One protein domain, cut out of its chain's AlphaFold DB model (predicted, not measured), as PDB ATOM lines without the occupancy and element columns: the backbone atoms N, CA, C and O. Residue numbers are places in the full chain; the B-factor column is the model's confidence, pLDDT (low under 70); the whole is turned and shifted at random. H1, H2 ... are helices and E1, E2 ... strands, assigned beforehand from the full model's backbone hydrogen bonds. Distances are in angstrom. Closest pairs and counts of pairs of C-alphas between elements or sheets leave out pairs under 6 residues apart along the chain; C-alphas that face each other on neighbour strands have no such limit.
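This is residues 2 to 82 of the 209 residues of an uncharacterized protein of Hyaloscypha variabilis F (UniProt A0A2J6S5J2). There is little regular structure: a small antiparallel sheet, E1, E2, E3, sits among long loops, with a short helix, H1, near E3. Residues 9 to 35 loop out between E1 and E2; residues 69 to 70 pair with E3. The printed part, 81 residues with three named strands, then one named helix, is mixed in class, with 14 residues in named elements. The strands form a meander, each the antiparallel neighbour of the one before. It is compact, radius of gyration of the C-alphas 12.6 A, spanning 33 by 31 by 24 A.

E1, residues 6 to 8, and E2, residues 36 to 39, form a hairpin at 132 degrees; N 7 and O 37, 2.9 A apart, are within hydrogen-bond range. E2 and E3, residues 44 to 46, form another at 146 degrees, with N 38 and O 46 at 3.0 A. H1, residues 56 to 59, only grazes the sheet; its closest C-alphas to E3 are Cys 57 and Cys 46, 5.9 A. H1 is too short for O i to N i+4 pairs.

E1 begins at C-alpha 6 (-20.929, 38.923, 24.367); E2 measures 10.0 A. H1 ends at C-alpha 59 (-24.317, 38.230, 40.867).

The printed part has no cut. E1 to E2 is a long link. Confidence is under 70 at residues 2 to 5, 49, 61 to 67 and 71 to 82.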
ATOM      1  N   PRO A   2     -16.576  49.151  30.267       62.34
ATOM      2  CA  PRO A   2     -16.270  48.301  29.122       62.34
ATOM      3  C   PRO A   2     -17.465  47.369  28.897       62.34
ATOM      4  O   PRO A   2     -17.955  46.764  29.847       62.34
ATOM      5  N   TYR A   3     -17.976  47.320  27.669       59.66
ATOM      6  CA  TYR A   3     -19.052  46.402  27.313       59.66
ATOM      7  C   TYR A   3     -18.598  44.967  27.612       59.66
ATOM      8  O   TYR A   3     -17.472  44.621  27.235       59.66
ATOM      9  N   PRO A   4     -19.416  44.139  28.284       63.97
ATOM     10  CA  PRO A   4     -19.079  42.736  28.448       63.97
ATOM     11  C   PRO A   4     -18.939  42.118  27.056       63.97
ATOM     12  O   PRO A   4     -19.759  42.366  26.167       63.97
ATOM     13  N   LEU A   5     -17.865  41.358  26.841       63.25
ATOM     14  CA  LEU A   5     -17.720  40.565  25.626       63.25
ATOM     15  C   LEU A   5     -18.912  39.604  25.571       63.25
ATOM     16  O   LEU A   5     -19.054  38.748  26.444       63.25
ATOM     17  N   ALA A   6     -19.786  39.792  24.585       71.06
ATOM     18  CA  ALA A   6     -20.929  38.923  24.367       71.06
ATOM     19  C   ALA A   6     -20.465  37.696  23.581       71.06
ATOM     20  O   ALA A   6     -19.972  37.810  22.457       71.06
ATOM     21  N   TYR A   7     -20.610  36.526  24.188       80.56
ATOM     22  CA  TYR A   7     -20.379  35.248  23.534       80.56
ATOM     23  C   TYR A   7     -21.713  34.723  23.012       80.56
ATOM     24  O   TYR A   7     -22.783  35.146  23.446       80.56
ATOM     25  N   ILE A   8     -21.658  33.794  22.068       82.88
ATOM     26  CA  ILE A   8     -22.841  33.072  21.603       82.88
ATOM     27  C   ILE A   8     -22.600  31.586  21.775       82.88
ATOM     28  O   ILE A   8     -21.489  31.093  21.559       82.88
ATOM     29  N   ARG A   9     -23.657  30.855  22.117       84.62
ATOM     30  CA  ARG A   9     -23.636  29.404  22.001       84.62
ATOM     31  C   ARG A   9     -23.374  29.015  20.546       84.62
ATOM     32  O   ARG A   9     -24.085  29.451  19.639       84.62
ATOM     33  N   GLY A  10     -22.351  28.188  20.327       79.94
ATOM     34  CA  GLY A  10     -22.013  27.668  19.001       79.94
ATOM     35  C   GLY A  10     -23.143  26.821  18.409       79.94
ATOM     36  O   GLY A  10     -23.930  26.244  19.149       79.94
ATOM     37  N   SER A  11     -23.226  26.734  17.081       82.38
ATOM     38  CA  SER A  11     -24.279  25.991  16.367       82.38
ATOM     39  C   SER A  11     -24.231  24.481  16.625       82.38
ATOM     40  O   SER A  11     -23.146  23.900  16.579       82.38
ATOM     41  N   CYS A  12     -25.391  23.829  16.762       85.50
ATOM     42  CA  CYS A  12     -25.496  22.368  16.739       85.50
ATOM     43  C   CYS A  12     -26.006  21.839  15.387       85.50
ATOM     44  O   CYS A  12     -26.719  22.528  14.660       85.50
ATOM     45  N   THR A  13     -25.635  20.598  15.051       88.69
ATOM     46  CA  THR A  13     -26.133  19.907  13.844       88.69
ATOM     47  C   THR A  13     -27.545  19.345  14.045       88.69
ATOM     48  O   THR A  13     -28.271  19.162  13.071       88.69
ATOM     49  N   ASP A  14     -27.948  19.085  15.292       88.12
ATOM     50  CA  ASP A  14     -29.304  18.651  15.627       88.12
ATOM     51  C   ASP A  14     -30.231  19.873  15.793       88.12
ATOM     52  O   ASP A  14     -30.011  20.683  16.697       88.12
ATOM     53  N   PRO A  15     -31.286  20.008  14.968       83.50
ATOM     54  CA  PRO A  15     -32.219  21.132  15.038       83.50
ATOM     55  C   PRO A  15     -33.076  21.133  16.309       83.50
ATOM     56  O   PRO A  15     -33.611  22.173  16.685       83.50
ATOM     57  N   SER A  16     -33.221  19.985  16.976       85.75
ATOM     58  CA  SER A  16     -33.957  19.870  18.238       85.75
ATOM     59  C   SER A  16     -33.103  20.202  19.463       85.75
ATOM     60  O   SER A  16     -33.651  20.432  20.541       85.75
ATOM     61  N   TRP A  17     -31.774  20.269  19.302       86.12
ATOM     62  CA  TRP A  17     -30.811  20.507  20.384       86.12
ATOM     63  C   TRP A  17     -30.957  19.545  21.567       86.12
ATOM     64  O   TRP A  17     -30.664  19.910  22.707       86.12
ATOM     65  N   ASN A  18     -31.464  18.337  21.323       87.00
ATOM     66  CA  ASN A  18     -31.712  17.335  22.358       87.00
ATOM     67  C   ASN A  18     -30.663  16.214  22.342       87.00
ATOM     68  O   ASN A  18     -30.664  15.342  23.207       87.00
ATOM     69  N   SER A  19     -29.778  16.224  21.348       86.94
ATOM     70  CA  SER A  19     -28.643  15.312  21.269       86.94
ATOM     71  C   SER A  19     -27.604  15.629  22.343       86.94
ATOM     72  O   SER A  19     -27.284  16.791  22.573       86.94
ATOM     73  N   THR A  20     -27.007  14.590  22.929       85.31
ATOM     74  CA  THR A  20     -25.888  14.693  23.888       85.31
ATOM     75  C   THR A  20     -24.629  15.324  23.291       85.31
ATOM     76  O   THR A  20     -23.764  15.786  24.023       85.31
ATOM     77  N   GLU A  21     -24.534  15.356  21.961       82.62
ATOM     78  CA  GLU A  21     -23.453  16.011  21.216       82.62
ATOM     79  C   GLU A  21     -23.657  17.532  21.084       82.62
ATOM     80  O   GLU A  21     -22.742  18.250  20.677       82.62
ATOM     81  N   CYS A  22     -24.862  18.038  21.380       85.31
ATOM     82  CA  CYS A  22     -25.112  19.470  21.466       85.31
ATOM     83  C   CYS A  22     -24.764  19.972  22.863       85.31
ATOM     84  O   CYS A  22     -25.104  19.343  23.861       85.31
ATOM     85  N   ASN A  23     -24.170  21.160  22.929       80.25
ATOM     86  CA  ASN A  23     -24.012  21.852  24.197       80.25
ATOM     87  C   ASN A  23     -25.397  22.267  24.739       80.25
ATOM     88  O   ASN A  23     -26.193  22.867  24.009       80.25
ATOM     89  N   ASP A  24     -25.680  21.930  25.995       81.69
ATOM     90  CA  ASP A  24     -26.931  22.219  26.700       81.69
ATOM     91  C   ASP A  24     -26.921  23.563  27.448       81.69
ATOM     92  O   ASP A  24     -27.947  23.992  27.977       81.69
ATOM     93  N   VAL A  25     -25.791  24.267  27.419       81.62
ATOM     94  CA  VAL A  25     -25.611  25.613  27.960       81.62
ATOM     95  C   VAL A  25     -26.564  26.619  27.305       81.62
ATOM     96  O   VAL A  25     -26.755  26.599  26.087       81.62
ATOM     97  N   CYS A  26     -27.119  27.524  28.121       81.81
ATOM     98  CA  CYS A  26     -27.991  28.645  27.742       81.81
ATOM     99  C   CYS A  26     -29.035  28.276  26.682       81.81
ATOM    100  O   CYS A  26     -28.831  28.454  25.486       81.81
ATOM    101  N   LYS A  27     -30.158  27.710  27.135       83.38
ATOM    102  CA  LYS A  27     -31.353  27.400  26.328       83.38
ATOM    103  C   LYS A  27     -32.544  28.289  26.712       83.38
ATOM    104  O   LYS A  27     -33.684  27.903  26.473       83.38
ATOM    105  N   THR A  28     -32.295  29.419  27.370       79.06
ATOM    106  CA  THR A  28     -33.314  30.221  28.057       79.06
ATOM    107  C   THR A  28     -34.077  31.125  27.098       79.06
ATOM    108  O   THR A  28     -35.306  31.131  27.129       79.06
ATOM    109  N   VAL A  29     -33.383  31.841  26.211       80.00
ATOM    110  CA  VAL A  29     -34.017  32.767  25.260       80.00
ATOM    111  C   VAL A  29     -34.333  32.049  23.951       80.00
ATOM    112  O   VAL A  29     -35.408  32.219  23.373       80.00
ATOM    113  N   PHE A  30     -33.415  31.193  23.498       82.75
ATOM    114  CA  PHE A  30     -33.518  30.512  22.210       82.75
ATOM    115  C   PHE A  30     -33.116  29.032  22.326       82.75
ATOM    116  O   PHE A  30     -32.058  28.616  21.837       82.75
ATOM    117  N   PRO A  31     -33.978  28.184  22.919       82.44
ATOM    118  CA  PRO A  31     -33.647  26.792  23.230       82.44
ATOM    119  C   PRO A  31     -33.203  25.977  22.010       82.44
ATOM    120  O   PRO A  31     -32.318  25.130  22.131       82.44
ATOM    121  N   SER A  32     -33.772  26.268  20.836       85.12
ATOM    122  CA  SER A  32     -33.524  25.555  19.575       85.12
ATOM    123  C   SER A  32     -32.608  26.305  18.593       85.12
ATOM    124  O   SER A  32     -32.553  25.942  17.417       85.12
ATOM    125  N   ALA A  33     -31.913  27.369  19.019       82.56
ATOM    126  CA  ALA A  33     -31.062  28.165  18.128       82.56
ATOM    127  C   ALA A  33     -29.767  28.645  18.812       82.56
ATOM    128  O   ALA A  33     -29.107  27.866  19.487       82.56
ATOM    129  N   TRP A  34     -29.331  29.879  18.574       82.00
ATOM    130  CA  TRP A  34     -28.205  30.480  19.291       82.00
ATOM    131  C   TRP A  34     -28.750  31.239  20.498       82.00
ATOM    132  O   TRP A  34     -29.781  31.885  20.378       82.00
ATOM    133  N   ASP A  35     -28.048  31.192  21.622       83.62
ATOM    134  CA  ASP A  35     -28.385  31.954  22.826       83.62
ATOM    135  C   ASP A  35     -27.121  32.720  23.244       83.62
ATOM    136  O   ASP A  35     -26.020  32.148  23.161       83.62
ATOM    137  N   PRO A  36     -27.207  34.013  23.586       81.25
ATOM    138  CA  PRO A  36     -26.047  34.739  24.069       81.25
ATOM    139  C   PRO A  36     -25.612  34.267  25.451       81.25
ATOM    140  O   PRO A  36     -26.388  33.802  26.280       81.25
ATOM    141  N   ILE A  37     -24.316  34.414  25.668       84.25
ATOM    142  CA  ILE A  37     -23.603  34.016  26.866       84.25
ATOM    143  C   ILE A  37     -22.856  35.247  27.361       84.25
ATOM    144  O   ILE A  37     -22.108  35.883  26.608       84.25
ATOM    145  N   ILE A  38     -23.032  35.561  28.637       85.69
ATOM    146  CA  ILE A  38     -22.339  36.665  29.287       85.69
ATOM    147  C   ILE A  38     -21.167  36.107  30.085       85.69
ATOM    148  O   ILE A  38     -21.315  35.139  30.826       85.69
ATOM    149  N   ALA A  39     -19.991  36.711  29.909       83.94
ATOM    150  CA  ALA A  39     -18.822  36.389  30.717       83.94
ATOM    151  C   ALA A  39     -18.839  37.165  32.034       83.94
ATOM    152  O   ALA A  39     -18.996  38.389  32.049       83.94
ATOM    153  N   CYS A  40     -18.605  36.437  33.117       83.25
ATOM    154  CA  CYS A  40     -18.530  36.945  34.472       83.25
ATOM    155  C   CYS A  40     -17.074  37.018  34.960       83.25
ATOM    156  O   CYS A  40     -16.169  36.412  34.372       83.25
ATOM    157  N   PRO A  41     -16.805  37.780  36.035       81.81
ATOM    158  CA  PRO A  41     -15.521  37.717  36.723       81.81
ATOM    159  C   PRO A  41     -15.190  36.274  37.137       81.81
ATOM    160  O   PRO A  41     -16.086  35.505  37.451       81.81
ATOM    161  N   GLY A  42     -13.909  35.896  37.150       77.50
ATOM    162  CA  GLY A  42     -13.498  34.572  37.645       77.50
ATOM    163  C   GLY A  42     -13.609  33.407  36.651       77.50
ATOM    164  O   GLY A  42     -13.434  32.273  37.069       77.50
ATOM    165  N   ALA A  43     -13.804  33.681  35.353       72.12
ATOM    166  CA  ALA A  43     -13.982  32.675  34.289       72.12
ATOM    167  C   ALA A  43     -15.312  31.897  34.350       72.12
ATOM    168  O   ALA A  43     -15.431  30.807  33.789       72.12
ATOM    169  N   GLU A  44     -16.318  32.498  34.977       82.75
ATOM    170  CA  GLU A  44     -17.692  32.004  35.002       82.75
ATOM    171  C   GLU A  44     -18.513  32.605  33.852       82.75
ATOM    172  O   GLU A  44     -18.184  33.661  33.301       82.75
ATOM    173  N   PHE A  45     -19.611  31.939  33.499       85.06
ATOM    174  CA  PHE A  45     -20.539  32.389  32.465       85.06
ATOM    175  C   PHE A  45     -21.989  32.291  32.944       85.06
ATOM    176  O   PHE A  45     -22.325  31.427  33.756       85.06
ATOM    177  N   CYS A  46     -22.854  33.168  32.425       84.75
ATOM    178  CA  CYS A  46     -24.280  33.179  32.748       84.75
ATOM    179  C   CYS A  46     -25.188  33.386  31.529       84.75
ATOM    180  O   CYS A  46     -24.784  33.939  30.502       84.75
ATOM    181  N   CYS A  47     -26.426  32.905  31.674       81.38
ATOM    182  CA  CYS A  47     -27.478  32.921  30.661       81.38
ATOM    183  C   CYS A  47     -28.584  33.900  31.077       81.38
ATOM    184  O   CYS A  47     -29.570  33.482  31.685       81.38
ATOM    185  N   GLU A  48     -28.422  35.191  30.801       77.19
ATOM    186  CA  GLU A  48     -29.510  36.168  30.920       77.19
ATOM    187  C   GLU A  48     -29.245  37.378  30.026       77.19
ATOM    188  O   GLU A  48     -28.096  37.764  29.802       77.19
ATOM    189  N   LEU A  49     -30.321  37.978  29.523       68.31
ATOM    190  CA  LEU A  49     -30.284  39.194  28.724       68.31
ATOM    191  C   LEU A  49     -31.234  40.223  29.323       68.31
ATOM    192  O   LEU A  49     -32.208  40.633  28.685       68.31
ATOM    193  N   ASP A  50     -30.923  40.703  30.523       73.31
ATOM    194  CA  ASP A  50     -31.502  41.980  30.904       73.31
ATOM    195  C   ASP A  50     -30.885  43.066  30.014       73.31
ATOM    196  O   ASP A  50     -29.664  43.213  29.906       73.31
ATOM    197  N   SER A  51     -31.743  43.807  29.310       72.00
ATOM    198  CA  SER A  51     -31.304  44.827  28.351       72.00
ATOM    199  C   SER A  51     -30.668  46.045  29.026       72.00
ATOM    200  O   SER A  51     -30.006  46.834  28.350       72.00
ATOM    201  N   ASN A  52     -30.873  46.218  30.334       76.81
ATOM    202  CA  ASN A  52     -30.307  47.316  31.109       76.81
ATOM    203  C   ASN A  52     -29.008  46.899  31.799       76.81
ATOM    204  O   ASN A  52     -28.074  47.697  31.845       76.81
ATOM    205  N   ASP A  53     -28.936  45.663  32.300       80.12
ATOM    206  CA  ASP A  53     -27.730  45.125  32.927       80.12
ATOM    207  C   ASP A  53     -27.486  43.657  32.524       80.12
ATOM    208  O   ASP A  53     -27.869  42.732  33.242       80.12
ATOM    209  N   PRO A  54     -26.819  43.408  31.378       74.81
ATOM    210  CA  PRO A  54     -26.552  42.046  30.906       74.81
ATOM    211  C   PRO A  54     -25.630  41.266  31.858       74.81
ATOM    212  O   PRO A  54     -25.611  40.043  31.845       74.81
ATOM    213  N   SER A  55     -24.869  41.963  32.704       78.56
ATOM    214  CA  SER A  55     -23.999  41.390  33.735       78.56
ATOM    215  C   SER A  55     -24.712  41.067  35.049       78.56
ATOM    216  O   SER A  55     -24.087  40.484  35.937       78.56
ATOM    217  N   ALA A  56     -25.997  41.403  35.201       80.81
ATOM    218  CA  ALA A  56     -26.720  41.214  36.454       80.81
ATOM    219  C   ALA A  56     -26.764  39.737  36.858       80.81
ATOM    220  O   ALA A  56     -26.708  39.424  38.050       80.81
ATOM    221  N   CYS A  57     -26.766  38.828  35.876       81.81
ATOM    222  CA  CYS A  57     -26.716  37.395  36.139       81.81
ATOM    223  C   CYS A  57     -25.417  36.922  36.793       81.81
ATOM    224  O   CYS A  57     -25.445  35.915  37.490       81.81
ATOM    225  N   CYS A  58     -24.317  37.669  36.685       82.94
ATOM    226  CA  CYS A  58     -23.057  37.320  37.342       82.94
ATOM    227  C   CYS A  58     -23.123  37.403  38.873       82.94
ATOM    228  O   CYS A  58     -22.297  36.807  39.554       82.94
ATOM    229  N   ASN A  59     -24.104  38.127  39.423       80.75
ATOM    230  CA  ASN A  59     -24.317  38.230  40.867       80.75
ATOM    231  C   ASN A  59     -25.414  37.280  41.377       80.75
ATOM    232  O   ASN A  59     -25.678  37.234  42.579       80.75
ATOM    233  N   LEU A  60     -26.066  36.528  40.485       73.88
ATOM    234  CA  LEU A  60     -27.090  35.558  40.851       73.88
ATOM    235  C   LEU A  60     -26.419  34.222  41.175       73.88
ATOM    236  O   LEU A  60     -26.193  33.381  40.312       73.88
ATOM    237  N   THR A  61     -26.102  33.996  42.447       65.69
ATOM    238  CA  THR A  61     -25.588  32.693  42.877       65.69
ATOM    239  C   THR A  61     -26.728  31.677  42.941       65.69
ATOM    240  O   THR A  61     -27.649  31.829  43.743       65.69
ATOM    241  N   ASN A  62     -26.633  30.603  42.152       60.28
ATOM    242  CA  ASN A  62     -27.369  29.350  42.373       60.28
ATOM    243  C   ASN A  62     -28.909  29.471  42.350       60.28
ATOM    244  O   ASN A  62     -29.615  28.807  43.108       60.28
ATOM    245  N   THR A  63     -29.447  30.332  41.483       58.84
ATOM    246  CA  THR A  63     -30.889  30.341  41.208       58.84
ATOM    247  C   THR A  63     -31.173  29.351  40.083       58.84
ATOM    248  O   THR A  63     -30.528  29.409  39.040       58.84
ATOM    249  N   THR A  64     -32.158  28.466  40.252       57.56
ATOM    250  CA  THR A  64     -32.525  27.424  39.267       57.56
ATOM    251  C   THR A  64     -32.874  27.985  37.884       57.56
ATOM    252  O   THR A  64     -32.839  27.256  36.898       57.56
ATOM    253  N   ALA A  65     -33.220  29.272  37.811       57.50
ATOM    254  CA  ALA A  65     -33.511  29.970  36.566       57.50
ATOM    255  C   ALA A  65     -32.242  30.335  35.767       57.50
ATOM    256  O   ALA A  65     -32.286  30.294  34.541       57.50
ATOM    257  N   HIS A  66     -31.116  30.627  36.439       62.62
ATOM    258  CA  HIS A  66     -29.866  31.091  35.814       62.62
ATOM    259  C   HIS A  66     -28.643  30.602  36.617       62.62
ATOM    260  O   HIS A  66     -28.095  31.354  37.426       62.62
ATOM    261  N   PRO A  67     -28.216  29.337  36.467       66.12
ATOM    262  CA  PRO A  67     -26.991  28.874  37.106       66.12
ATOM    263  C   PRO A  67     -25.766  29.529  36.453       66.12
ATOM    264  O   PRO A  67     -25.660  29.577  35.225       66.12
ATOM    265  N   LEU A  68     -24.826  29.999  37.278       76.19
ATOM    266  CA  LEU A  68     -23.455  30.238  36.831       76.19
ATOM    267  C   LEU A  68     -22.840  28.891  36.451       76.19
ATOM    268  O   LEU A  68     -23.037  27.899  37.157       76.19
ATOM    269  N   TYR A  69     -22.115  28.845  35.339       78.31
ATOM    270  CA  TYR A  69     -21.429  27.633  34.912       78.31
ATOM    271  C   TYR A  69     -20.004  27.932  34.453       78.31
ATOM    272  O   TYR A  69     -19.702  28.987  33.890       78.31
ATOM    273  N   GLU A  70     -19.128  26.958  34.682       75.69
ATOM    274  CA  GLU A  70     -17.762  26.946  34.174       75.69
ATOM    275  C   GLU A  70     -17.723  26.117  32.887       75.69
ATOM    276  O   GLU A  70     -18.287  25.021  32.810       75.69
ATOM    277  N   LEU A  71     -17.060  26.629  31.849       69.06
ATOM    278  CA  LEU A  71     -16.820  25.838  30.645       69.06
ATOM    279  C   LEU A  71     -15.695  24.828  30.921       69.06
ATOM    280  O   LEU A  71     -14.634  25.221  31.412       69.06
ATOM    281  N   PRO A  72     -15.869  23.539  30.580       60.00
ATOM    282  CA  PRO A  72     -14.794  22.569  30.718       60.00
ATOM    283  C   PRO A  72     -13.609  22.972  29.830       60.00
ATOM    284  O   PRO A  72     -13.788  23.452  28.711       60.00
ATOM    285  N   ALA A  73     -12.380  22.721  30.291       57.31
ATOM    286  CA  ALA A  73     -11.146  23.128  29.602       57.31
ATOM    287  C   ALA A  73     -10.995  22.592  28.157       57.31
ATOM    288  O   ALA A  73     -10.157  23.080  27.403       57.31
ATOM    289  N   ALA A  74     -11.800  21.598  27.760       54.19
ATOM    290  CA  ALA A  74     -11.846  21.045  26.404       54.19
ATOM    291  C   ALA A  74     -12.814  21.786  25.453       54.19
ATOM    292  O   ALA A  74     -12.868  21.470  24.262       54.19
ATOM    293  N   SER A  75     -13.586  22.762  25.939       57.75
ATOM    294  CA  SER A  75     -14.480  23.556  25.098       57.75
ATOM    295  C   SER A  75     -13.674  24.493  24.201       57.75
ATOM    296  O   SER A  75     -13.023  25.431  24.657       57.75
ATOM    297  N   THR A  76     -13.727  24.246  22.892       55.22
ATOM    298  CA  THR A  76     -13.116  25.140  21.902       55.22
ATOM    299  C   THR A  76     -13.985  26.388  21.764       55.22
ATOM    300  O   THR A  76     -15.050  26.350  21.149       55.22
ATOM    301  N   VAL A  77     -13.542  27.498  22.356       56.53
ATOM    302  CA  VAL A  77     -14.190  28.806  22.207       56.53
ATOM    303  C   VAL A  77     -13.627  29.490  20.965       56.53
ATOM    304  O   VAL A  77     -12.509  30.004  20.971       56.53
ATOM    305  N   THR A  78     -14.403  29.507  19.883       54.62
ATOM    306  CA  THR A  78     -14.061  30.287  18.688       54.62
ATOM    307  C   THR A  78     -14.633  31.691  18.841       54.62
ATOM    308  O   THR A  78     -15.821  31.915  18.619       54.62
ATOM    309  N   VAL A  79     -13.790  32.647  19.230       52.66
ATOM    310  CA  VAL A  79     -14.171  34.064  19.280       52.66
ATOM    311  C   VAL A  79     -14.184  34.612  17.856       52.66
ATOM    312  O   VAL A  79     -13.136  34.840  17.251       52.66
ATOM    313  N   ILE A  80     -15.373  34.819  17.295       49.34
ATOM    314  CA  ILE A  80     -15.523  35.477  15.997       49.34
ATOM    315  C   ILE A  80     -15.565  36.985  16.258       49.34
ATOM    316  O   ILE A  80     -16.557  37.484  16.780       49.34
ATOM    317  N   GLY A  81     -14.496  37.710  15.906       45.81
ATOM    318  CA  GLY A  81     -14.516  39.182  15.898       45.81
ATOM    319  C   GLY A  81     -13.444  39.928  16.698       45.81
ATOM    320  O   GLY A  81     -13.597  41.129  16.883       45.81
ATOM    321  N   SER A  82     -12.346  39.288  17.111       40.75
ATOM    322  CA  SER A  82     -11.215  39.991  17.739       40.75
ATOM    323  C   SER A  82      -9.933  39.761  16.947       40.75
ATOM    324  O   SER A  82      -9.353  38.679  16.986       40.75
TER     325      SER A  82